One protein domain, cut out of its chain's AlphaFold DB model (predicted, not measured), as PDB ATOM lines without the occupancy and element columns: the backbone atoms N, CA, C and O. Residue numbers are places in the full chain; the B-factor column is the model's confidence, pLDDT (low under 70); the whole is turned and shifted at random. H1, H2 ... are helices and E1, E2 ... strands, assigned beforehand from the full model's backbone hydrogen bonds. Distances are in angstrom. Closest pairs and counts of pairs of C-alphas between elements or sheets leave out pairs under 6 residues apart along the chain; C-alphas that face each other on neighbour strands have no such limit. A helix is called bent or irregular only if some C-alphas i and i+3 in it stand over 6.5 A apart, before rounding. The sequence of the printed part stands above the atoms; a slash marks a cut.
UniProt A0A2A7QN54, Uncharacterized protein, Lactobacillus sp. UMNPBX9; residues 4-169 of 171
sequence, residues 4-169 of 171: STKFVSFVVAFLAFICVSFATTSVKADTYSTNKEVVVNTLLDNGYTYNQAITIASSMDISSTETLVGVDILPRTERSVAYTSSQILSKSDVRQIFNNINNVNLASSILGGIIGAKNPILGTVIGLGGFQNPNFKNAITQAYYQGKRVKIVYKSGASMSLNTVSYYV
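This is residues 4 to 169 of the 171 residues of an uncharacterized protein of Lactobacillus sp. UMNPBX9 (UniProt A0A2A7QN54). A twisted sheet of four strands, with H7 and H6 over one face and H2 over its edge strand E1 on the opposite face, makes a compact head, and residues 4 to 29, of which 5 to 23 belong to H1, stick out from it as one long arm. H3 folds back along H2 as a helical hairpin, H4 packs on H7 near one end of the sheet, and H5 makes another helical hairpin with H6. The printed part has 166 residues, with seven named helices and four named strands in the order H1 H2 H3 E1 E2 H4 H5 H6 H7 E3 E4, and its class is mixed, helices and strands. The sheet runs E1 E4 E3 E2, all antiparallel. The whole is loose, with a radius of gyration of the C-alphas of 21.8 A, and spans 79 by 39 by 25 A, its length made by the arm.

The twisted sheet has E1, residues 67 to 74, and E2, residues 83 to 89, as edge strands, with E4, residues 163 to 169, and E3, residues 149 to 156, as inner strands. E1 and E4 are antiparallel at 160 degrees; N 69 and O 167 are within hydrogen-bond range at 2.8 A. E3 and E4 form a hairpin at 166 degrees, with N 153 and O 166 at 2.9 A. E3 and E2 are antiparallel at 165 degrees, with N 87 and O 152 at 2.9 A. H7, residues 134 to 146, is on the sheet at a height of 8.0 A, over E4 and along the strands, at 9 degrees to E4 on the local plane; its closest C-alphas to E4 are those of Ala 143 and Val 169, 5.8 A apart. On the same face H6, residues 120 to 126, has a height over the sheet of 9.3 A; it is only just over E3, where 3 of its 7 C-alphas fall, and runs across the strands at 86 degrees on the local plane. On the opposite face H2, residues 31 to 45, is over E1 at a height of 6.9 A and runs slantwise to the strands, at 36 degrees on the local plane; the C-alphas of Asn 35 and Leu 68 come closest, at 5.3 A. H3, residues 50 to 59, touches H2 in a helical hairpin, opposite ways at a steep tilt of 44 degrees, with the C-alphas of Val 40 and Ala 53 closest at 5.2 A. H4, residues 91 to 101, only grazes the sheet with residues 91 to 97 and touches H7, its Val 94 C-alpha 5.9 A from that of Ile 140. H5, residues 107 to 118, touches H6 with residues 112 to 117 alone; the C-alphas of Gly 116 and Gly 123 are closest at 3.9 A. H1, residues 5 to 23, touches no helix and is not on the sheet. Every O i to N i+4 pair is within hydrogen-bond range in H1, H2, H3, H4, H6 and H7, and 4 of 8 are in H5.

H1 is 27.1 A long from C-alpha 5 at (6.286, 40.009, 14.761) to C-alpha 23. H2 measures 21.0 A and H7 17.9 A. E3 measures 23.1 A, E1 21.1 A, and E2 20.2 A. E4 measures 20.4 A and ends at C-alpha 169, at (39.972, 34.490, -27.719). H5 is neither bent nor irregular, but only just: C-alphas 109 and 112 are 6.2 A apart.

The two C-alphas farthest apart, those of Ser 4 and Arg 79, are 81.6 A apart. Without residues 4 to 29 the body spans 41 by 36 by 25 A. The printed part has no cut, and no link is long. Mean pLDDT of the printed part is 74.5; it is under 70 at residue 5 and residues 16 to 29, 76 to 81, 102 to 132 and 157 to 161.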
ATOM      1  N   SER A   4       7.120  43.586  17.894       70.94
ATOM      2  CA  SER A   4       6.023  43.088  17.062       70.94
ATOM      3  C   SER A   4       6.562  42.148  15.983       70.94
ATOM      4  O   SER A   4       7.489  42.504  15.255       70.94
ATOM      5  N   THR A   5       5.953  40.974  15.823       69.12
ATOM      6  CA  THR A   5       6.286  40.009  14.761       69.12
ATOM      7  C   THR A   5       6.215  40.629  13.364       69.12
ATOM      8  O   THR A   5       7.027  40.292  12.510       69.12
ATOM      9  N   LYS A   6       5.335  41.616  13.148       70.62
ATOM     10  CA  LYS A   6       5.248  42.360  11.878       70.62
ATOM     11  C   LYS A   6       6.499  43.199  11.593       70.62
ATOM     12  O   LYS A   6       6.897  43.324  10.440       70.62
ATOM     13  N   PHE A   7       7.132  43.746  12.633       71.69
ATOM     14  CA  PHE A   7       8.370  44.517  12.503       71.69
ATOM     15  C   PHE A   7       9.553  43.604  12.161       71.69
ATOM     16  O   PHE A   7      10.344  43.930  11.282       71.69
ATOM     17  N   VAL A   8       9.622  42.419  12.775       74.19
ATOM     18  CA  VAL A   8      10.651  41.415  12.456       74.19
ATOM     19  C   VAL A   8      10.524  40.946  11.005       74.19
ATOM     20  O   VAL A   8      11.516  40.932  10.283       74.19
ATOM     21  N   SER A   9       9.309  40.639  10.538       73.50
ATOM     22  CA  SER A   9       9.082  40.243   9.142       73.50
ATOM     23  C   SER A   9       9.456  41.341   8.143       73.50
ATOM     24  O   SER A   9      10.027  41.038   7.099       73.50
ATOM     25  N   PHE A  10       9.191  42.612   8.466       77.31
ATOM     26  CA  PHE A  10       9.589  43.741   7.624       77.31
ATOM     27  C   PHE A  10      11.112  43.892   7.546       77.31
ATOM     28  O   PHE A  10      11.655  44.035   6.455       77.31
ATOM     29  N   VAL A  11      11.816  43.797   8.677       76.69
ATOM     30  CA  VAL A  11      13.284  43.899   8.719       76.69
ATOM     31  C   VAL A  11      13.943  42.751   7.950       76.69
ATOM     32  O   VAL A  11      14.886  42.985   7.199       76.69
ATOM     33  N   VAL A  12      13.420  41.526   8.068       76.56
ATOM     34  CA  VAL A  12      13.921  40.367   7.311       76.56
ATOM     35  C   VAL A  12      13.683  40.539   5.808       76.56
ATOM     36  O   VAL A  12      14.595  40.302   5.019       76.56
ATOM     37  N   ALA A  13      12.498  41.003   5.398       72.25
ATOM     38  CA  ALA A  13      12.204  41.271   3.991       72.25
ATOM     39  C   ALA A  13      13.074  42.406   3.422       72.25
ATOM     40  O   ALA A  13      13.550  42.316   2.293       72.25
ATOM     41  N   PHE A  14      13.334  43.446   4.217       73.19
ATOM     42  CA  PHE A  14      14.181  44.570   3.831       73.19
ATOM     43  C   PHE A  14      15.658  44.168   3.705       73.19
ATOM     44  O   PHE A  14      16.310  44.526   2.727       73.19
ATOM     45  N   LEU A  15      16.177  43.352   4.629       70.69
ATOM     46  CA  LEU A  15      17.527  42.782   4.534       70.69
ATOM     47  C   LEU A  15      17.669  41.840   3.332       70.69
ATOM     48  O   LEU A  15      18.671  41.903   2.625       70.69
ATOM     49  N   ALA A  16      16.656  41.016   3.051       66.88
ATOM     50  CA  ALA A  16      16.643  40.170   1.860       66.88
ATOM     51  C   ALA A  16      16.634  41.010   0.571       66.88
ATOM     52  O   ALA A  16      17.393  40.719  -0.352       66.88
ATOM     53  N   PHE A  17      15.845  42.088   0.525       66.19
ATOM     54  CA  PHE A  17      15.822  43.015  -0.605       66.19
ATOM     55  C   PHE A  17      17.178  43.698  -0.813       66.19
ATOM     56  O   PHE A  17      17.664  43.755  -1.940       66.19
ATOM     57  N   ILE A  18      17.831  44.148   0.262       63.66
ATOM     58  CA  ILE A  18      19.183  44.718   0.213       63.66
ATOM     59  C   ILE A  18      20.186  43.696  -0.343       63.66
ATOM     60  O   ILE A  18      20.910  44.009  -1.286       63.66
ATOM     61  N   CYS A  19      20.190  42.458   0.159       56.06
ATOM     62  CA  CYS A  19      21.089  41.408  -0.329       56.06
ATOM     63  C   CYS A  19      20.881  41.087  -1.821       56.06
ATOM     64  O   CYS A  19      21.853  40.902  -2.549       56.06
ATOM     65  N   VAL A  20      19.633  41.071  -2.303       58.03
ATOM     66  CA  VAL A  20      19.319  40.846  -3.728       58.03
ATOM     67  C   VAL A  20      19.689  42.065  -4.591       58.03
ATOM     68  O   VAL A  20      20.154  41.913  -5.722       58.03
ATOM     69  N   SER A  21      19.557  43.277  -4.047       53.69
ATOM     70  CA  SER A  21      19.907  44.526  -4.739       53.69
ATOM     71  C   SER A  21      21.424  44.693  -4.902       53.69
ATOM     72  O   SER A  21      21.888  45.144  -5.947       53.69
ATOM     73  N   PHE A  22      22.220  44.271  -3.913       50.28
ATOM     74  CA  PHE A  22      23.685  44.273  -4.017       50.28
ATOM     75  C   PHE A  22      24.233  43.121  -4.871       50.28
ATOM     76  O   PHE A  22      25.275  43.275  -5.500       50.28
ATOM     77  N   ALA A  23      23.520  41.994  -4.980       48.59
ATOM     78  CA  ALA A  23      23.935  40.884  -5.843       48.59
ATOM     79  C   ALA A  23      23.843  41.202  -7.351       48.59
ATOM     80  O   ALA A  23      24.492  40.543  -8.163       48.59
ATOM     81  N   THR A  24      23.054  42.208  -7.747       43.06
ATOM     82  CA  THR A  24      22.792  42.526  -9.164       43.06
ATOM     83  C   THR A  24      23.617  43.687  -9.716       43.06
ATOM     84  O   THR A  24      23.619  43.908 -10.924       43.06
ATOM     85  N   THR A  25      24.411  44.367  -8.885       41.50
ATOM     86  CA  THR A  25      25.379  45.385  -9.328       41.50
ATOM     87  C   THR A  25      26.795  44.818  -9.397       41.50
ATOM     88  O   THR A  25      27.763  45.447  -8.983       41.50
ATOM     89  N   SER A  26      26.955  43.630  -9.989       42.28
ATOM     90  CA  SER A  26      28.245  43.322 -10.609       42.28
ATOM     91  C   SER A  26      28.360  44.225 -11.834       42.28
ATOM     92  O   SER A  26      27.804  43.952 -12.897       42.28
ATOM     93  N   VAL A  27      29.010  45.376 -11.661       43.38
ATOM     94  CA  VAL A  27      29.439  46.209 -12.783       43.38
ATOM     95  C   VAL A  27      30.305  45.299 -13.646       43.38
ATOM     96  O   VAL A  27      31.427  44.969 -13.266       43.38
ATOM     97  N   LYS A  28      29.761  44.809 -14.766       51.34
ATOM     98  CA  LYS A  28      30.571  44.144 -15.784       51.34
ATOM     99  C   LYS A  28      31.625  45.164 -16.184       51.34
ATOM    100  O   LYS A  28      31.277  46.164 -16.808       51.34
ATOM    101  N   ALA A  29      32.868  44.933 -15.770       59.56
ATOM    102  CA  ALA A  29      33.994  45.715 -16.246       59.56
ATOM    103  C   ALA A  29      33.935  45.748 -17.778       59.56
ATOM    104  O   ALA A  29      33.616  44.741 -18.424       59.56
ATOM    105  N   ASP A  30      34.164  46.922 -18.352       80.50
ATOM    106  CA  ASP A  30      34.286  47.066 -19.790       80.50
ATOM    107  C   ASP A  30      35.443  46.184 -20.276       80.50
ATOM    108  O   ASP A  30      36.507  46.105 -19.661       80.50
ATOM    109  N   THR A  31      35.234  45.482 -21.394       83.50
ATOM    110  CA  THR A  31      36.222  44.540 -21.949       83.50
ATOM    111  C   THR A  31      37.578  45.205 -22.179       83.50
ATOM    112  O   THR A  31      38.611  44.559 -22.018       83.50
ATOM    113  N   TYR A  32      37.585  46.505 -22.478       84.75
ATOM    114  CA  TYR A  32      38.804  47.295 -22.571       84.75
ATOM    115  C   TYR A  32      39.568  47.366 -21.235       84.75
ATOM    116  O   TYR A  32      40.753  47.035 -21.220       84.75
ATOM    117  N   SER A  33      38.926  47.727 -20.114       87.31
ATOM    118  CA  SER A  33      39.595  47.751 -18.803       87.31
ATOM    119  C   SER A  33      40.079  46.367 -18.376       87.31
ATOM    120  O   SER A  33      41.208  46.246 -17.908       87.31
ATOM    121  N   THR A  34      39.284  45.312 -18.594       90.62
ATOM    122  CA  THR A  34      39.724  43.933 -18.312       90.62
ATOM    123  C   THR A  34      40.952  43.561 -19.138       90.62
ATOM    124  O   THR A  34      41.933  43.053 -18.604       90.62
ATOM    125  N   ASN A  35      40.947  43.852 -20.439       90.75
ATOM    126  CA  ASN A  35      42.093  43.557 -21.294       90.75
ATOM    127  C   ASN A  35      43.326  44.385 -20.906       90.75
ATOM    128  O   ASN A  35      44.446  43.881 -20.958       90.75
ATOM    129  N   LYS A  36      43.139  45.644 -20.497       90.62
ATOM    130  CA  LYS A  36      44.228  46.495 -20.007       90.62
ATOM    131  C   LYS A  36      44.846  45.934 -18.730       90.62
ATOM    132  O   LYS A  36      46.068  45.914 -18.616       90.62
ATOM    133  N   GLU A  37      44.025  45.445 -17.807       91.69
ATOM    134  CA  GLU A  37      44.487  44.771 -16.594       91.69
ATOM    135  C   GLU A  37      45.284  43.502 -16.922       91.69
ATOM    136  O   GLU A  37      46.375  43.318 -16.386       91.69
ATOM    137  N   VAL A  38      44.809  42.685 -17.873       91.19
ATOM    138  CA  VAL A  38      45.548  41.507 -18.360       91.19
ATOM    139  C   VAL A  38      46.929  41.904 -18.884       91.19
ATOM    140  O   VAL A  38      47.918  41.312 -18.462       91.19
ATOM    141  N   VAL A  39      47.030  42.936 -19.736       90.50
ATOM    142  CA  VAL A  39      48.333  43.427 -20.228       90.50
ATOM    143  C   VAL A  39      49.247  43.827 -19.074       90.50
ATOM    144  O   VAL A  39      50.405  43.418 -19.044       90.50
ATOM    145  N   VAL A  40      48.745  44.628 -18.131       92.62
ATOM    146  CA  VAL A  40      49.550  45.122 -17.007       92.62
ATOM    147  C   VAL A  40      50.059  43.960 -16.163       92.62
ATOM    148  O   VAL A  40      51.260  43.889 -15.921       92.62
ATOM    149  N   ASN A  41      49.190  43.022 -15.788       92.25
ATOM    150  CA  ASN A  41      49.569  41.870 -14.972       92.25
ATOM    151  C   ASN A  41      50.583  40.975 -15.694       92.25
ATOM    152  O   ASN A  41      51.611  40.643 -15.113       92.25
ATOM    153  N   THR A  42      50.384  40.683 -16.985       89.75
ATOM    154  CA  THR A  42      51.363  39.909 -17.769       89.75
ATOM    155  C   THR A  42      52.731  40.599 -17.835       89.75
ATOM    156  O   THR A  42      53.765  39.937 -17.799       89.75
ATOM    157  N   LEU A  43      52.774  41.930 -17.930       89.00
ATOM    158  CA  LEU A  43      54.040  42.668 -17.926       89.00
ATOM    159  C   LEU A  43      54.706  42.652 -16.544       89.00
ATOM    160  O   LEU A  43      55.921  42.489 -16.467       89.00
ATOM    161  N   LEU A  44      53.934  42.766 -15.464       91.50
ATOM    162  CA  LEU A  44      54.455  42.625 -14.102       91.50
ATOM    163  C   LEU A  44      55.051  41.228 -13.871       91.50
ATOM    164  O   LEU A  44      56.172  41.125 -13.374       91.50
ATOM    165  N   ASP A  45      54.358  40.174 -14.308       88.19
ATOM    166  CA  ASP A  45      54.828  38.783 -14.214       88.19
ATOM    167  C   ASP A  45      56.126  38.556 -15.006       88.19
ATOM    168  O   ASP A  45      56.978  37.757 -14.617       88.19
ATOM    169  N   ASN A  46      56.322  39.315 -16.088       82.50
ATOM    170  CA  ASN A  46      57.544  39.320 -16.891       82.50
ATOM    171  C   ASN A  46      58.656  40.233 -16.328       82.50
ATOM    172  O   ASN A  46      59.665  40.456 -16.997       82.50
ATOM    173  N   GLY A  47      58.489  40.772 -15.115       87.25
ATOM    174  CA  GLY A  47      59.509  41.542 -14.398       87.25
ATOM    175  C   GLY A  47      59.557  43.037 -14.727       87.25
ATOM    176  O   GLY A  47      60.496  43.719 -14.311       87.25
ATOM    177  N   TYR A  48      58.573  43.574 -15.453       86.69
ATOM    178  CA  TYR A  48      58.472  45.017 -15.673       86.69
ATOM    179  C   TYR A  48      57.978  45.720 -14.407       86.69
ATOM    180  O   TYR A  48      57.159  45.200 -13.653       86.69
ATOM    181  N   THR A  49      58.429  46.954 -14.187       92.62
ATOM    182  CA  THR A  49      57.846  47.796 -13.133       92.62
ATOM    183  C   THR A  49      56.427  48.215 -13.506       92.62
ATOM    184  O   THR A  49      56.085  48.325 -14.686       92.62
ATOM    185  N   TYR A  50      55.611  48.552 -12.506       91.81
ATOM    186  CA  TYR A  50      54.246  49.040 -12.727       91.81
ATOM    187  C   TYR A  50      54.183  50.233 -13.695       91.81
ATOM    188  O   TYR A  50      53.378  50.243 -14.625       91.81
ATOM    189  N   ASN A  51      55.092  51.204 -13.554       91.81
ATOM    190  CA  ASN A  51      55.140  52.374 -14.436       91.81
ATOM    191  C   ASN A  51      55.465  51.996 -15.889       91.81
ATOM    192  O   ASN A  51      54.860  52.535 -16.818       91.81
ATOM    193  N   GLN A  52      56.388  51.052 -16.099       87.75
ATOM    194  CA  GLN A  52      56.685  50.530 -17.434       87.75
ATOM    195  C   GLN A  52      55.480  49.779 -18.006       87.75
ATOM    196  O   GLN A  52      55.093  50.041 -19.141       87.75
ATOM    197  N   ALA A  53      54.846  48.913 -17.211       88.94
ATOM    198  CA  ALA A  53      53.683  48.137 -17.625       88.94
ATOM    199  C   ALA A  53      52.515  49.036 -18.072       88.94
ATOM    200  O   ALA A  53      51.955  48.835 -19.148       88.94
ATOM    201  N   ILE A  54      52.200  50.086 -17.306       90.19
ATOM    202  CA  ILE A  54      51.143  51.053 -17.643       90.19
ATOM    203  C   ILE A  54      51.485  51.863 -18.896       90.19
ATOM    204  O   ILE A  54      50.608  52.102 -19.734       90.19
ATOM    205  N   THR A  55      52.747  52.272 -19.045       87.31
ATOM    206  CA  THR A  55      53.206  53.026 -20.222       87.31
ATOM    207  C   THR A  55      53.077  52.179 -21.485       87.31
ATOM    208  O   THR A  55      52.517  52.631 -22.485       87.31
ATOM    209  N   ILE A  56      53.520  50.921 -21.421       85.19
ATOM    210  CA  ILE A  56      53.417  49.971 -22.530       85.19
ATOM    211  C   ILE A  56      51.946  49.694 -22.849       85.19
ATOM    212  O   ILE A  56      51.543  49.872 -23.998       85.19
ATOM    213  N   ALA A  57      51.124  49.357 -21.849       87.25
ATOM    214  CA  ALA A  57      49.700  49.082 -22.035       87.25
ATOM    215  C   ALA A  57      48.954  50.255 -22.688       87.25
ATOM    216  O   ALA A  57      48.115  50.047 -23.558       87.25
ATOM    217  N   SER A  58      49.293  51.492 -22.316       84.88
ATOM    218  CA  SER A  58      48.692  52.703 -22.897       84.88
ATOM    219  C   SER A  58      49.106  52.956 -24.352       84.88
ATOM    220  O   SER A  58      48.399  53.652 -25.072       84.88
ATOM    221  N   SER A  59      50.236  52.396 -24.795       81.06
ATOM    222  CA  SER A  59      50.715  52.492 -26.184       81.06
ATOM    223  C   SER A  59      50.205  51.362 -27.092       81.06
ATOM    224  O   SER A  59      50.332  51.423 -28.321       81.06
ATOM    225  N   MET A  60      49.642  50.308 -26.493       82.94
ATOM    226  CA  MET A  60      49.087  49.172 -27.214       82.94
ATOM    227  C   MET A  60      47.687  49.486 -27.738       82.94
ATOM    228  O   MET A  60      46.883  50.141 -27.082       82.94
ATOM    229  N   ASP A  61      47.385  48.957 -28.922       83.12
ATOM    230  CA  ASP A  61      46.029  48.984 -29.469       83.12
ATOM    231  C   ASP A  61      45.258  47.785 -28.902       83.12
ATOM    232  O   ASP A  61      45.297  46.678 -29.443       83.12
ATOM    233  N   ILE A  62      44.685  47.971 -27.711       84.62
ATOM    234  CA  ILE A  62      43.981  46.922 -26.975       84.62
ATOM    235  C   ILE A  62      42.526  46.882 -27.441       84.62
ATOM    236  O   ILE A  62      41.783  47.848 -27.272       84.62
ATOM    237  N   SER A  63      42.110  45.734 -27.977       85.69
ATOM    238  CA  SER A  63      40.728  45.506 -28.404       85.69
ATOM    239  C   SER A  63      39.724  45.775 -27.279       85.69
ATOM    240  O   SER A  63      39.917  45.351 -26.138       85.69
ATOM    241  N   SER A  64      38.623  46.441 -27.620       85.44
ATOM    242  CA  SER A  64      37.487  46.691 -26.728       85.44
ATOM    243  C   SER A  64      36.383  45.635 -26.843       85.44
ATOM    244  O   SER A  64      35.399  45.704 -26.114       85.44
ATOM    245  N   THR A  65      36.518  44.668 -27.755       86.19
ATOM    246  CA  THR A  65      35.468  43.682 -28.069       86.19
ATOM    247  C   THR A  65      35.945  42.236 -27.979       86.19
ATOM    248  O   THR A  65      35.152  41.337 -27.707       86.19
ATOM    249  N   GLU A  66      37.235  41.994 -28.200       90.94
ATOM    250  CA  GLU A  66      37.844  40.664 -28.169       90.94
ATOM    251  C   GLU A  66      38.432  40.391 -26.782       90.94
ATOM    252  O   GLU A  66      38.960  41.297 -26.145       90.94
ATOM    253  N   THR A  67      38.379  39.149 -26.297       92.56
ATOM    254  CA  THR A  67      38.948  38.805 -24.985       92.56
ATOM    255  C   THR A  67      40.453  38.602 -25.111       92.56
ATOM    256  O   THR A  67      40.875  37.622 -25.721       92.56
ATOM    257  N   LEU A  68      41.264  39.497 -24.546       92.75
ATOM    258  CA  LEU A  68      42.716  39.329 -24.494       92.75
ATOM    259  C   LEU A  68      43.083  38.291 -23.428       92.75
ATOM    260  O   LEU A  68      42.542  38.307 -22.326       92.75
ATOM    261  N   VAL A  69      44.014  37.401 -23.759       91.94
ATOM    262  CA  VAL A  69      44.501  36.348 -22.853       91.94
ATOM    263  C   VAL A  69      45.960  36.545 -22.460       91.94
ATOM    264  O   VAL A  69      46.358  36.125 -21.380       91.94
ATOM    265  N   GLY A  70      46.761  37.201 -23.297       89.31
ATOM    266  CA  GLY A  70      48.144  37.499 -22.949       89.31
ATOM    267  C   GLY A  70      48.865  38.325 -24.000       89.31
ATOM    268  O   GLY A  70      48.363  38.536 -25.113       89.31
ATOM    269  N   VAL A  71      50.059  38.780 -23.631       89.06
ATOM    270  CA  VAL A  71      50.949  39.564 -24.484       89.06
ATOM    271  C   VAL A  71      52.401  39.135 -24.301       89.06
ATOM    272  O   VAL A  71      52.867  38.968 -23.177       89.06
ATOM    273  N   ASP A  72      53.127  39.023 -25.408       85.62
ATOM    274  CA  ASP A  72      54.581  38.898 -25.403       85.62
ATOM    275  C   ASP A  72      55.228  40.185 -25.900       85.62
ATOM    276  O   ASP A  72      54.790  40.773 -26.894       85.62
ATOM    277  N   ILE A  73      56.312  40.582 -25.236       82.50
ATOM    278  CA  ILE A  73      57.214  41.626 -25.712       82.50
ATOM    279  C   ILE A  73      58.385  40.953 -26.410       82.50
ATOM    280  O   ILE A  73      59.097  40.148 -25.811       82.50
ATOM    281  N   LEU A  74      58.587  41.289 -27.679       77.44
ATOM    282  CA  LEU A  74      59.658  40.720 -28.479       77.44
ATOM    283  C   LEU A  74      60.857  41.668 -28.550       77.44
ATOM    284  O   LEU A  74      60.674  42.892 -28.593       77.44
ATOM    285  N   PRO A  75      62.084  41.120 -28.631       70.06
ATOM    286  CA  PRO A  75      63.270  41.913 -28.900       70.06
ATOM    287  C   PRO A  75      63.087  42.766 -30.158       70.06
ATOM    288  O   PRO A  75      62.446  42.367 -31.139       70.06
ATOM    289  N   ARG A  76      63.676  43.959 -30.135       63.81
ATOM    290  CA  ARG A  76      63.666  44.854 -31.285       63.81
ATOM    291  C   ARG A  76      64.604  44.310 -32.358       63.81
ATOM    292  O   ARG A  76      65.782  44.093 -32.101       63.81
ATOM    293  N   THR A  77      64.099  44.160 -33.574       59.59
ATOM    294  CA  THR A  77      64.928  43.973 -34.767       59.59
ATOM    295  C   THR A  77      65.354  45.340 -35.302       59.59
ATOM    296  O   THR A  77      64.529  46.241 -35.436       59.59
ATOM    297  N   GLU A  78      66.647  45.518 -35.595       51.62
ATOM    298  CA  GLU A  78      67.270  46.811 -35.959       51.62
ATOM    299  C   GLU A  78      66.688  47.474 -37.224       51.62
ATOM    300  O   GLU A  78      66.872  48.669 -37.453       51.62
ATOM    301  N   ARG A  79      65.923  46.725 -38.021       52.88
ATOM    302  CA  ARG A  79      65.110  47.233 -39.126       52.88
ATOM    303  C   ARG A  79      63.639  47.008 -38.799       52.88
ATOM    304  O   ARG A  79      63.194  45.867 -38.843       52.88
ATOM    305  N   SER A  80      62.880  48.068 -38.528       53.69
ATOM    306  CA  SER A  80      61.419  47.955 -38.460       53.69
ATOM    307  C   SER A  80      60.738  49.177 -39.049       53.69
ATOM    308  O   SER A  80      60.712  50.255 -38.458       53.69
ATOM    309  N   VAL A  81      60.157  48.974 -40.228       63.22
ATOM    310  CA  VAL A  81      58.956  49.698 -40.641       63.22
ATOM    311  C   VAL A  81      57.848  49.233 -39.695       63.22
ATOM    312  O   VAL A  81      57.727  48.031 -39.470       63.22
ATOM    313  N   ALA A  82      57.067  50.144 -39.112       74.06
ATOM    314  CA  ALA A  82      55.911  49.729 -38.319       74.06
ATOM    315  C   ALA A  82      54.924  48.976 -39.212       74.06
ATOM    316  O   ALA A  82      54.529  49.474 -40.266       74.06
ATOM    317  N   TYR A  83      54.508  47.795 -38.775       78.38
ATOM    318  CA  TYR A  83      53.450  47.043 -39.435       78.38
ATOM    319  C   TYR A  83      52.685  46.208 -38.419       78.38
ATOM    320  O   TYR A  83      53.222  45.802 -37.388       78.38
ATOM    321  N   THR A  84      51.428  45.930 -38.739       81.75
ATOM    322  CA  THR A  84      50.575  45.033 -37.967       81.75
ATOM    323  C   THR A  84      50.194  43.864 -38.857       81.75
ATOM    324  O   THR A  84      49.816  44.054 -40.011       81.75
ATOM    325  N   SER A  85      50.287  42.655 -38.320       82.31
ATOM    326  CA  SER A  85      49.809  41.438 -38.965       82.31
ATOM    327  C   SER A  85      48.935  40.673 -37.987       82.31
ATOM    328  O   SER A  85      49.209  40.643 -36.788       82.31
ATOM    329  N   SER A  86      47.866  40.060 -38.484       84.56
ATOM    330  CA  SER A  86      46.964  39.275 -37.650       84.56
ATOM    331  C   SER A  86      46.625  37.948 -38.296       84.56
ATOM    332  O   SER A  86      46.372  37.884 -39.497       84.56
ATOM    333  N   GLN A  87      46.525  36.918 -37.469       84.38
ATOM    334  CA  GLN A  87      46.110  35.579 -37.849       84.38
ATOM    335  C   GLN A  87      44.906  35.174 -37.023       84.38
ATOM    336  O   GLN A  87      44.862  35.437 -35.824       84.38
ATOM    337  N   ILE A  88      43.983  34.440 -37.638       88.88
ATOM    338  CA  ILE A  88      42.931  33.751 -36.901       88.88
ATOM    339  C   ILE A  88      43.097  32.243 -37.067       88.88
ATOM    340  O   ILE A  88      43.103  31.725 -38.182       88.88
ATOM    341  N   LEU A  89      43.194  31.544 -35.944       87.06
ATOM    342  CA  LEU A  89      43.134  30.095 -35.852       87.06
ATOM    343  C   LEU A  89      41.668  29.664 -35.820       87.06
ATOM    344  O   LEU A  89      40.865  30.171 -35.028       87.06
ATOM    345  N   SER A  90      41.295  28.743 -36.703       88.81
ATOM    346  CA  SER A  90      39.953  28.162 -36.704       88.81
ATOM    347  C   SER A  90      39.738  27.269 -35.474       88.81
ATOM    348  O   SER A  90      40.688  26.853 -34.815       88.81
ATOM    349  N   LYS A  91      38.481  26.921 -35.173       91.69
ATOM    350  CA  LYS A  91      38.161  26.005 -34.060       91.69
ATOM    351  C   LYS A  91      38.827  24.634 -34.238       91.69
ATOM    352  O   LYS A  91      39.275  24.031 -33.265       91.69
ATOM    353  N   SER A  92      38.926  24.155 -35.481       86.25
ATOM    354  CA  SER A  92      39.652  22.926 -35.814       86.25
ATOM    355  C   SER A  92      41.152  23.060 -35.572       86.25
ATOM    356  O   SER A  92      41.732  22.151 -34.979       86.25
ATOM    357  N   ASP A  93      41.763  24.190 -35.947       84.38
ATOM    358  CA  ASP A  93      43.189  24.431 -35.687       84.38
ATOM    359  C   ASP A  93      43.456  24.475 -34.177       84.38
ATOM    360  O   ASP A  93      44.366  23.810 -33.696       84.38
ATOM    361  N   VAL A  94      42.620  25.185 -33.407       86.69
ATOM    362  CA  VAL A  94      42.711  25.251 -31.936       86.69
ATOM    363  C   VAL A  94      42.644  23.855 -31.316       86.69
ATOM    364  O   VAL A  94      43.481  23.516 -30.484       86.69
ATOM    365  N   ARG A  95      41.696  23.013 -31.747       86.88
ATOM    366  CA  ARG A  95      41.570  21.628 -31.266       86.88
ATOM    367  C   ARG A  95      42.800  20.785 -31.597       86.88
ATOM    368  O   ARG A  95      43.277  20.043 -30.743       86.88
ATOM    369  N   GLN A  96      43.315  20.896 -32.819       80.19
ATOM    370  CA  GLN A  96      44.508  20.164 -33.236       80.19
ATOM    371  C   GLN A  96      45.738  20.604 -32.431       80.19
ATOM    372  O   GLN A  96      46.469  19.766 -31.909       80.19
ATOM    373  N   ILE A  97      45.931  21.914 -32.282       80.25
ATOM    374  CA  ILE A  97      47.034  22.504 -31.522       80.25
ATOM    375  C   ILE A  97      46.950  22.094 -30.047       80.25
ATOM    376  O   ILE A  97      47.952  21.644 -29.501       80.25
ATOM    377  N   PHE A  98      45.776  22.176 -29.416       83.75
ATOM    378  CA  PHE A  98      45.577  21.766 -28.020       83.75
ATOM    379  C   PHE A  98      45.956  20.296 -27.784       83.75
ATOM    380  O   PHE A  98      46.714  19.983 -26.866       83.75
ATOM    381  N   ASN A  99      45.488  19.394 -28.652       79.19
ATOM    382  CA  ASN A  99      45.821  17.969 -28.571       79.19
ATOM    383  C   ASN A  99      47.326  17.704 -28.751       79.19
ATOM    384  O   ASN A  99      47.854  16.743 -28.188       79.19
ATOM    385  N   ASN A 100      48.017  18.559 -29.509       72.38
ATOM    386  CA  ASN A 100      49.457  18.466 -29.738       72.38
ATOM    387  C   ASN A 100      50.289  19.073 -28.596       72.38
ATOM    388  O   ASN A 100      51.313  18.496 -28.248       72.38
ATOM    389  N   ILE A 101      49.851  20.177 -27.965       72.62
ATOM    390  CA  ILE A 101      50.517  20.778 -26.785       72.62
ATOM    391  C   ILE A 101      50.678  19.745 -25.663       72.62
ATOM    392  O   ILE A 101      51.697  19.724 -24.976       72.62
ATOM    393  N   ASN A 102      49.686  18.872 -25.490       64.62
ATOM    394  CA  ASN A 102      49.677  17.860 -24.435       64.62
ATOM    395  C   ASN A 102      50.418  16.559 -24.818       64.62
ATOM    396  O   ASN A 102      50.583  15.688 -23.971       64.62
ATOM    397  N   ASN A 103      50.903  16.432 -26.061       64.06
ATOM    398  CA  ASN A 103      51.671  15.285 -26.560       64.06
ATOM    399  C   ASN A 103      53.125  15.694 -26.857       64.06
ATOM    400  O   ASN A 103      53.550  15.851 -28.004       64.06
ATOM    401  N   VAL A 104      53.900  15.860 -25.783       51.69
ATOM    402  CA  VAL A 104      55.243  16.476 -25.757       51.69
ATOM    403  C   VAL A 104      56.278  15.772 -26.661       51.69
ATOM    404  O   VAL A 104      57.206  16.419 -27.137       51.69
ATOM    405  N   ASN A 105      56.090  14.489 -26.997       51.72
ATOM    406  CA  ASN A 105      57.018  13.718 -27.843       51.72
ATOM    407  C   ASN A 105      56.833  13.892 -29.368       51.72
ATOM    408  O   ASN A 105      57.691  13.450 -30.126       51.72
ATOM    409  N   LEU A 106      55.752  14.524 -29.842       47.69
ATOM    410  CA  LEU A 106      55.439  14.666 -31.282       47.69
ATOM    411  C   LEU A 106      55.282  16.122 -31.744       47.69
ATOM    412  O   LEU A 106      55.215  16.391 -32.946       47.69
ATOM    413  N   ALA A 107      55.227  17.068 -30.805       47.44
ATOM    414  CA  ALA A 107      54.892  18.452 -31.100       47.44
ATOM    415  C   ALA A 107      55.952  19.152 -31.976       47.44
ATOM    416  O   ALA A 107      55.580  19.830 -32.925       47.44
ATOM    417  N   SER A 108      57.260  18.962 -31.753       47.94
ATOM    418  CA  SER A 108      58.282  19.798 -32.420       47.94
ATOM    419  C   SER A 108      58.336  19.660 -33.954       47.94
ATOM    420  O   SER A 108      58.587  20.646 -34.643       47.94
ATOM    421  N   SER A 109      58.047  18.473 -34.501       45.03
ATOM    422  CA  SER A 109      58.145  18.177 -35.944       45.03
ATOM    423  C   SER A 109      56.920  18.650 -36.742       45.03
ATOM    424  O   SER A 109      57.042  19.217 -37.828       45.03
ATOM    425  N   ILE A 110      55.718  18.495 -36.182       49.47
ATOM    426  CA  ILE A 110      54.459  18.786 -36.888       49.47
ATOM    427  C   ILE A 110      54.205  20.307 -36.990       49.47
ATOM    428  O   ILE A 110      53.485  20.779 -37.872       49.47
ATOM    429  N   LEU A 111      54.835  21.107 -36.127       49.41
ATOM    430  CA  LEU A 111      54.577  22.544 -35.985       49.41
ATOM    431  C   LEU A 111      55.300  23.443 -36.975       49.41
ATOM    432  O   LEU A 111      54.704  24.421 -37.440       49.41
ATOM    433  N   GLY A 112      56.523  23.075 -37.363       48.81
ATOM    434  CA  GLY A 112      57.169  23.694 -38.520       48.81
ATOM    435  C   GLY A 112      56.305  23.535 -39.777       48.81
ATOM    436  O   GLY A 112      56.197  24.460 -40.577       48.81
ATOM    437  N   GLY A 113      55.597  22.404 -39.890       47.72
ATOM    438  CA  GLY A 113      54.682  22.112 -40.991       47.72
ATOM    439  C   GLY A 113      53.351  22.864 -40.923       47.72
ATOM    440  O   GLY A 113      52.976  23.524 -41.881       47.72
ATOM    441  N   ILE A 114      52.600  22.800 -39.820       52.19
ATOM    442  CA  ILE A 114      51.220  23.330 -39.819       52.19
ATOM    443  C   ILE A 114      51.173  24.853 -39.659       52.19
ATOM    444  O   ILE A 114      50.423  25.516 -40.375       52.19
ATOM    445  N   ILE A 115      51.957  25.416 -38.735       48.78
ATOM    446  CA  ILE A 115      51.972  26.865 -38.484       48.78
ATOM    447  C   ILE A 115      52.986  27.537 -39.414       48.78
ATOM    448  O   ILE A 115      52.652  28.531 -40.055       48.78
ATOM    449  N   GLY A 116      54.182  26.952 -39.555       46.06
ATOM    450  CA  GLY A 116      55.242  27.481 -40.419       46.06
ATOM    451  C   GLY A 116      54.949  27.387 -41.921       46.06
ATOM    452  O   GLY A 116      55.210  28.359 -42.626       46.06
ATOM    453  N   ALA A 117      54.352  26.293 -42.421       49.03
ATOM    454  CA  ALA A 117      54.050  26.175 -43.857       49.03
ATOM    455  C   ALA A 117      52.757  26.888 -44.276       49.03
ATOM    456  O   ALA A 117      52.644  27.296 -45.428       49.03
ATOM    457  N   LYS A 118      51.786  27.077 -43.368       49.69
ATOM    458  CA  LYS A 118      50.606  27.901 -43.675       49.69
ATOM    459  C   LYS A 118      50.876  29.395 -43.506       49.69
ATOM    460  O   LYS A 118      50.269  30.167 -44.238       49.69
ATOM    461  N   ASN A 119      51.731  29.809 -42.557       51.84
ATOM    462  CA  ASN A 119      51.993  31.222 -42.254       51.84
ATOM    463  C   ASN A 119      53.443  31.459 -41.783       51.84
ATOM    464  O   ASN A 119      53.713  31.451 -40.577       51.84
ATOM    465  N   PRO A 120      54.377  31.740 -42.711       48.38
ATOM    466  CA  PRO A 120      55.806  31.839 -42.407       48.38
ATOM    467  C   PRO A 120      56.135  32.921 -41.369       48.38
ATOM    468  O   PRO A 120      57.004  32.712 -40.532       48.38
ATOM    469  N   ILE A 121      55.386  34.031 -41.340       47.44
ATOM    470  CA  ILE A 121      55.584  35.132 -40.379       47.44
ATOM    471  C   ILE A 121      55.341  34.662 -38.934       47.44
ATOM    472  O   ILE A 121      56.126  34.972 -38.042       47.44
ATOM    473  N   LEU A 122      54.297  33.860 -38.696       49.97
ATOM    474  CA  LEU A 122      54.050  33.273 -37.378       49.97
ATOM    475  C   LEU A 122      54.971  32.094 -37.090       49.97
ATOM    476  O   LEU A 122      55.378  31.933 -35.948       49.97
ATOM    477  N   GLY A 123      55.355  31.313 -38.101       55.88
ATOM    478  CA  GLY A 123      56.415  30.314 -37.957       55.88
ATOM    479  C   GLY A 123      57.721  30.919 -37.428       55.88
ATOM    480  O   GLY A 123      58.371  30.311 -36.584       55.88
ATOM    481  N   THR A 124      58.066  32.139 -37.851       51.62
ATOM    482  CA  THR A 124      59.249  32.878 -37.379       51.62
ATOM    483  C   THR A 124      59.050  33.531 -36.006       51.62
ATOM    484  O   THR A 124      59.967  33.505 -35.193       51.62
ATOM    485  N   VAL A 125      57.871  34.101 -35.727       50.50
ATOM    486  CA  VAL A 125      57.579  34.806 -34.460       50.50
ATOM    487  C   VAL A 125      57.292  33.848 -33.298       50.50
ATOM    488  O   VAL A 125      57.691  34.105 -32.167       50.50
ATOM    489  N   ILE A 126      56.598  32.745 -33.575       53.38
ATOM    490  CA  ILE A 126      56.165  31.754 -32.585       53.38
ATOM    491  C   ILE A 126      57.168  30.595 -32.514       53.38
ATOM    492  O   ILE A 126      57.373  30.052 -31.434       53.38
ATOM    493  N   GLY A 127      57.869  30.256 -33.602       54.75
ATOM    494  CA  GLY A 127      58.981  29.298 -33.599       54.75
ATOM    495  C   GLY A 127      58.691  27.956 -32.905       54.75
ATOM    496  O   GLY A 127      57.550  27.565 -32.661       54.75
ATOM    497  N   LEU A 128      59.757  27.236 -32.550       45.72
ATOM    498  CA  LEU A 128      59.677  26.016 -31.731       45.72
ATOM    499  C   LEU A 128      59.299  26.314 -30.262       45.72
ATOM    500  O   LEU A 128      58.807  25.431 -29.563       45.72
ATOM    501  N   GLY A 129      59.495  27.557 -29.804       51.94
ATOM    502  CA  GLY A 129      59.216  28.002 -28.433       51.94
ATOM    503  C   GLY A 129      57.758  28.389 -28.168       51.94
ATOM    504  O   GLY A 129      57.356  28.507 -27.019       51.94
ATOM    505  N   GLY A 130      56.925  28.537 -29.196       55.59
ATOM    506  CA  GLY A 130      55.542  28.987 -29.063       55.59
ATOM    507  C   GLY A 130      54.639  28.062 -28.262       55.59
ATOM    508  O   GLY A 130      53.732  28.513 -27.582       55.59
ATOM    509  N   PHE A 131      54.923  26.761 -28.276       59.53
ATOM    510  CA  PHE A 131      54.200  25.767 -27.472       59.53
ATOM    511  C   PHE A 131      54.650  25.767 -26.011       59.53
ATOM    512  O   PHE A 131      53.938  25.273 -25.139       59.53
ATOM    513  N   GLN A 132      55.825  26.340 -25.760       62.97
ATOM    514  CA  GLN A 132      56.341  26.638 -24.431       62.97
ATOM    515  C   GLN A 132      55.943  28.048 -23.982       62.97
ATOM    516  O   GLN A 132      56.040  28.350 -22.796       62.97
ATOM    517  N   ASN A 133      55.459  28.896 -24.897       78.06
ATOM    518  CA  ASN A 133      54.976  30.220 -24.560       78.06
ATOM    519  C   ASN A 133      53.676  30.100 -23.735       78.06
ATOM    520  O   ASN A 133      52.677  29.553 -24.223       78.06
ATOM    521  N   PRO A 134      53.665  30.609 -22.491       82.06
ATOM    522  CA  PRO A 134      52.524  30.460 -21.596       82.06
ATOM    523  C   PRO A 134      51.293  31.224 -22.096       82.06
ATOM    524  O   PRO A 134      50.182  30.708 -21.993       82.06
ATOM    525  N   ASN A 135      51.469  32.397 -22.710       86.94
ATOM    526  CA  ASN A 135      50.373  33.215 -23.232       86.94
ATOM    527  C   ASN A 135      49.667  32.531 -24.411       86.94
ATOM    528  O   ASN A 135      48.436  32.440 -24.437       86.94
ATOM    529  N   PHE A 136      50.433  31.967 -25.349       85.75
ATOM    530  CA  PHE A 136      49.893  31.176 -26.454       85.75
ATOM    531  C   PHE A 136      49.186  29.915 -25.948       85.75
ATOM    532  O   PHE A 136      48.046  29.645 -26.335       85.75
ATOM    533  N   LYS A 137      49.819  29.158 -25.041       84.81
ATOM    534  CA  LYS A 137      49.223  27.950 -24.454       84.81
ATOM    535  C   LYS A 137      47.912  28.261 -23.731       84.81
ATOM    536  O   LYS A 137      46.940  27.521 -23.905       84.81
ATOM    537  N   ASN A 138      47.863  29.352 -22.974       89.25
ATOM    538  CA  ASN A 138      46.660  29.794 -22.274       89.25
ATOM    539  C   ASN A 138      45.552  30.176 -23.260       89.25
ATOM    540  O   ASN A 138      44.427  29.703 -23.110       89.25
ATOM    541  N   ALA A 139      45.867  30.935 -24.314       90.12
ATOM    542  CA  ALA A 139      44.893  31.313 -25.336       90.12
ATOM    543  C   ALA A 139      44.296  30.090 -26.052       90.12
ATOM    544  O   ALA A 139      43.076  29.996 -26.203       90.12
ATOM    545  N   ILE A 140      45.134  29.121 -26.436       89.25
ATOM    546  CA  ILE A 140      44.682  27.865 -27.054       89.25
ATOM    547  C   ILE A 140      43.824  27.051 -26.083       89.25
ATOM    548  O   ILE A 140      42.751  26.584 -26.460       89.25
ATOM    549  N   THR A 141      44.274  26.892 -24.838       89.88
ATOM    550  CA  THR A 141      43.567  26.119 -23.807       89.88
ATOM    551  C   THR A 141      42.193  26.720 -23.525       89.88
ATOM    552  O   THR A 141      41.182  26.019 -23.559       89.88
ATOM    553  N   GLN A 142      42.133  28.033 -23.315       93.38
ATOM    554  CA  GLN A 142      40.890  28.746 -23.063       93.38
ATOM    555  C   GLN A 142      39.940  28.665 -24.265       93.38
ATOM    556  O   GLN A 142      38.762  28.352 -24.092       93.38
ATOM    557  N   ALA A 143      40.433  28.894 -25.486       92.44
ATOM    558  CA  ALA A 143      39.615  28.785 -26.691       92.44
ATOM    559  C   ALA A 143      39.079  27.365 -26.908       92.44
ATOM    560  O   ALA A 143      37.919  27.213 -27.290       92.44
ATOM    561  N   TYR A 144      39.886  26.337 -26.631       93.06
ATOM    562  CA  TYR A 144      39.485  24.938 -26.750       93.06
ATOM    563  C   TYR A 144      38.285  24.618 -25.853       93.06
ATOM    564  O   TYR A 144      37.252  24.171 -26.352       93.06
ATOM    565  N   TYR A 145      38.381  24.915 -24.552       94.62
ATOM    566  CA  TYR A 145      37.290  24.649 -23.609       94.62
ATOM    567  C   TYR A 145      36.048  25.512 -23.862       94.62
ATOM    568  O   TYR A 145      34.935  25.082 -23.571       94.62
ATOM    569  N   GLN A 146      36.213  26.707 -24.435       93.19
ATOM    570  CA  GLN A 146      35.098  27.591 -24.788       93.19
ATOM    571  C   GLN A 146      34.500  27.310 -26.178       93.19
ATOM    572  O   GLN A 146      33.521  27.951 -26.552       93.19
ATOM    573  N   GLY A 147      35.079  26.400 -26.973       93.50
ATOM    574  CA  GLY A 147      34.649  26.161 -28.356       93.50
ATOM    575  C   GLY A 147      34.812  27.390 -29.264       93.50
ATOM    576  O   GLY A 147      33.988  27.628 -30.154       93.50
ATOM    577  N   LYS A 148      35.854  28.187 -29.015       94.88
ATOM    578  CA  LYS A 148      36.146  29.480 -29.645       94.88
ATOM    579  C   LYS A 148      37.379  29.420 -30.549       94.88
ATOM    580  O   LYS A 148      38.049  28.396 -30.668       94.88
ATOM    581  N   ARG A 149      37.644  30.527 -31.235       93.00
ATOM    582  CA  ARG A 149      38.802  30.740 -32.109       93.00
ATOM    583  C   ARG A 149      39.864  31.554 -31.373       93.00
ATOM    584  O   ARG A 149      39.568  32.212 -30.376       93.00
ATOM    585  N   VAL A 150      41.089  31.541 -31.891       90.69
ATOM    586  CA  VAL A 150      42.188  32.371 -31.373       90.69
ATOM    587  C   VAL A 150      42.633  33.346 -32.447       90.69
ATOM    588  O   VAL A 150      42.891  32.936 -33.575       90.69
ATOM    589  N   LYS A 151      42.745  34.626 -32.101       91.56
ATOM    590  CA  LYS A 151      43.362  35.650 -32.943       91.56
ATOM    591  C   LYS A 151      44.711  36.032 -32.355       91.56
ATOM    592  O   LYS A 151      44.812  36.327 -31.171       91.56
ATOM    593  N   ILE A 152      45.733  36.029 -33.193       88.50
ATOM    594  CA  ILE A 152      47.097  36.408 -32.835       88.50
ATOM    595  C   ILE A 152      47.402  37.681 -33.602       88.50
ATOM    596  O   ILE A 152      47.257  37.706 -34.823       88.50
ATOM    597  N   VAL A 153      47.801  38.734 -32.899       86.81
ATOM    598  CA  VAL A 153      48.154  40.020 -33.498       86.81
ATOM    599  C   VAL A 153      49.618  40.283 -33.220       86.81
ATOM    600  O   VAL A 153      50.011  40.422 -32.069       86.81
ATOM    601  N   TYR A 154      50.417  40.357 -34.275       84.38
ATOM    602  CA  TYR A 154      51.788  40.832 -34.215       84.38
ATOM    603  C   TYR A 154      51.812  42.310 -34.592       84.38
ATOM    604  O   TYR A 154      51.315  42.692 -35.656       84.38
ATOM    605  N   LYS A 155      52.415  43.140 -33.745       82.31
ATOM    606  CA  LYS A 155      52.639  44.558 -34.014       82.31
ATOM    607  C   LYS A 155      54.131  44.836 -33.947       82.31
ATOM    608  O   LYS A 155      54.756  44.637 -32.908       82.31
ATOM    609  N   SER A 156      54.691  45.313 -35.053       78.31
ATOM    610  CA  SER A 156      56.040  45.857 -35.065       78.31
ATOM    611  C   SER A 156      56.014  47.346 -34.750       78.31
ATOM    612  O   SER A 156      55.300  48.114 -35.399       78.31
ATOM    613  N   GLY A 157      56.797  47.752 -33.754       67.88
ATOM    614  CA  GLY A 157      56.932  49.150 -33.372       67.88
ATOM    615  C   GLY A 157      57.822  49.938 -34.340       67.88
ATOM    616  O   GLY A 157      58.891  49.470 -34.733       67.88
ATOM    617  N   ALA A 158      57.424  51.166 -34.690       61.94
ATOM    618  CA  ALA A 158      58.355  52.170 -35.221       61.94
ATOM    619  C   ALA A 158      59.117  52.835 -34.066       61.94
ATOM    620  O   ALA A 158      58.620  52.855 -32.941       61.94
ATOM    621  N   SER A 159      60.313  53.366 -34.358       54.09
ATOM    622  CA  SER A 159      61.149  54.239 -33.510       54.09
ATOM    623  C   SER A 159      60.701  54.367 -32.044       54.09
ATOM    624  O   SER A 159      59.862  55.199 -31.722       54.09
ATOM    625  N   MET A 160      61.324  53.568 -31.164       54.00
ATOM    626  CA  MET A 160      61.105  53.498 -29.703       54.00
ATOM    627  C   MET A 160      59.874  52.710 -29.211       54.00
ATOM    628  O   MET A 160      59.738  52.525 -28.005       54.00
ATOM    629  N   SER A 161      59.028  52.173 -30.094       66.38
ATOM    630  CA  SER A 161      57.949  51.248 -29.711       66.38
ATOM    631  C   SER A 161      58.425  49.784 -29.700       66.38
ATOM    632  O   SER A 161      59.231  49.375 -30.538       66.38
ATOM    633  N   LEU A 162      57.946  49.003 -28.725       75.75
ATOM    634  CA  LEU A 162      58.247  47.575 -28.591       75.75
ATOM    635  C   LEU A 162      57.501  46.755 -29.650       75.75
ATOM    636  O   LEU A 162      56.381  47.086 -30.037       75.75
ATOM    637  N   ASN A 163      58.106  45.647 -30.076       80.75
ATOM    638  CA  ASN A 163      57.396  44.631 -30.841       80.75
ATOM    639  C   ASN A 163      56.510  43.831 -29.879       80.75
ATOM    640  O   ASN A 163      56.993  43.384 -28.837       80.75
ATOM    641  N   THR A 164      55.241  43.630 -30.226       84.75
ATOM    642  CA  THR A 164      54.301  42.890 -29.378       84.75
ATOM    643  C   THR A 164      53.611  41.767 -30.135       84.75
ATOM    644  O   THR A 164      53.334  41.873 -31.332       84.75
ATOM    645  N   VAL A 165      53.300  40.690 -29.414       86.44
ATOM    646  CA  VAL A 165      52.355  39.658 -29.852       86.44
ATOM    647  C   VAL A 165      51.219  39.617 -28.855       86.44
ATOM    648  O   VAL A 165      51.453  39.428 -27.670       86.44
ATOM    649  N   SER A 166      49.992  39.794 -29.322       89.81
ATOM    650  CA  SER A 166      48.792  39.755 -28.491       89.81
ATOM    651  C   SER A 166      47.919  38.572 -28.883       89.81
ATOM    652  O   SER A 166      47.682  38.333 -30.069       89.81
ATOM    653  N   TYR A 167      47.430  37.844 -27.881       91.25
ATOM    654  CA  TYR A 167      46.599  36.658 -28.068       91.25
ATOM    655  C   TYR A 167      45.185  36.932 -27.581       91.25
ATOM    656  O   TYR A 167      44.975  37.234 -26.407       91.25
ATOM    657  N   TYR A 168      44.216  36.786 -28.475       93.44
ATOM    658  CA  TYR A 168      42.805  36.988 -28.187       93.44
ATOM    659  C   TYR A 168      42.016  35.702 -28.386       93.44
ATOM    660  O   TYR A 168      42.252  34.950 -29.332       93.44
ATOM    661  N   VAL A 169      41.017  35.494 -27.538       92.94
ATOM    662  CA  VAL A 169      39.972  34.490 -27.719       92.94
ATOM    663  C   VAL A 169      38.745  35.184 -28.302       92.94
ATOM    664  O   VAL A 169      38.217  36.135 -27.724       92.94
TER     665      VAL A 169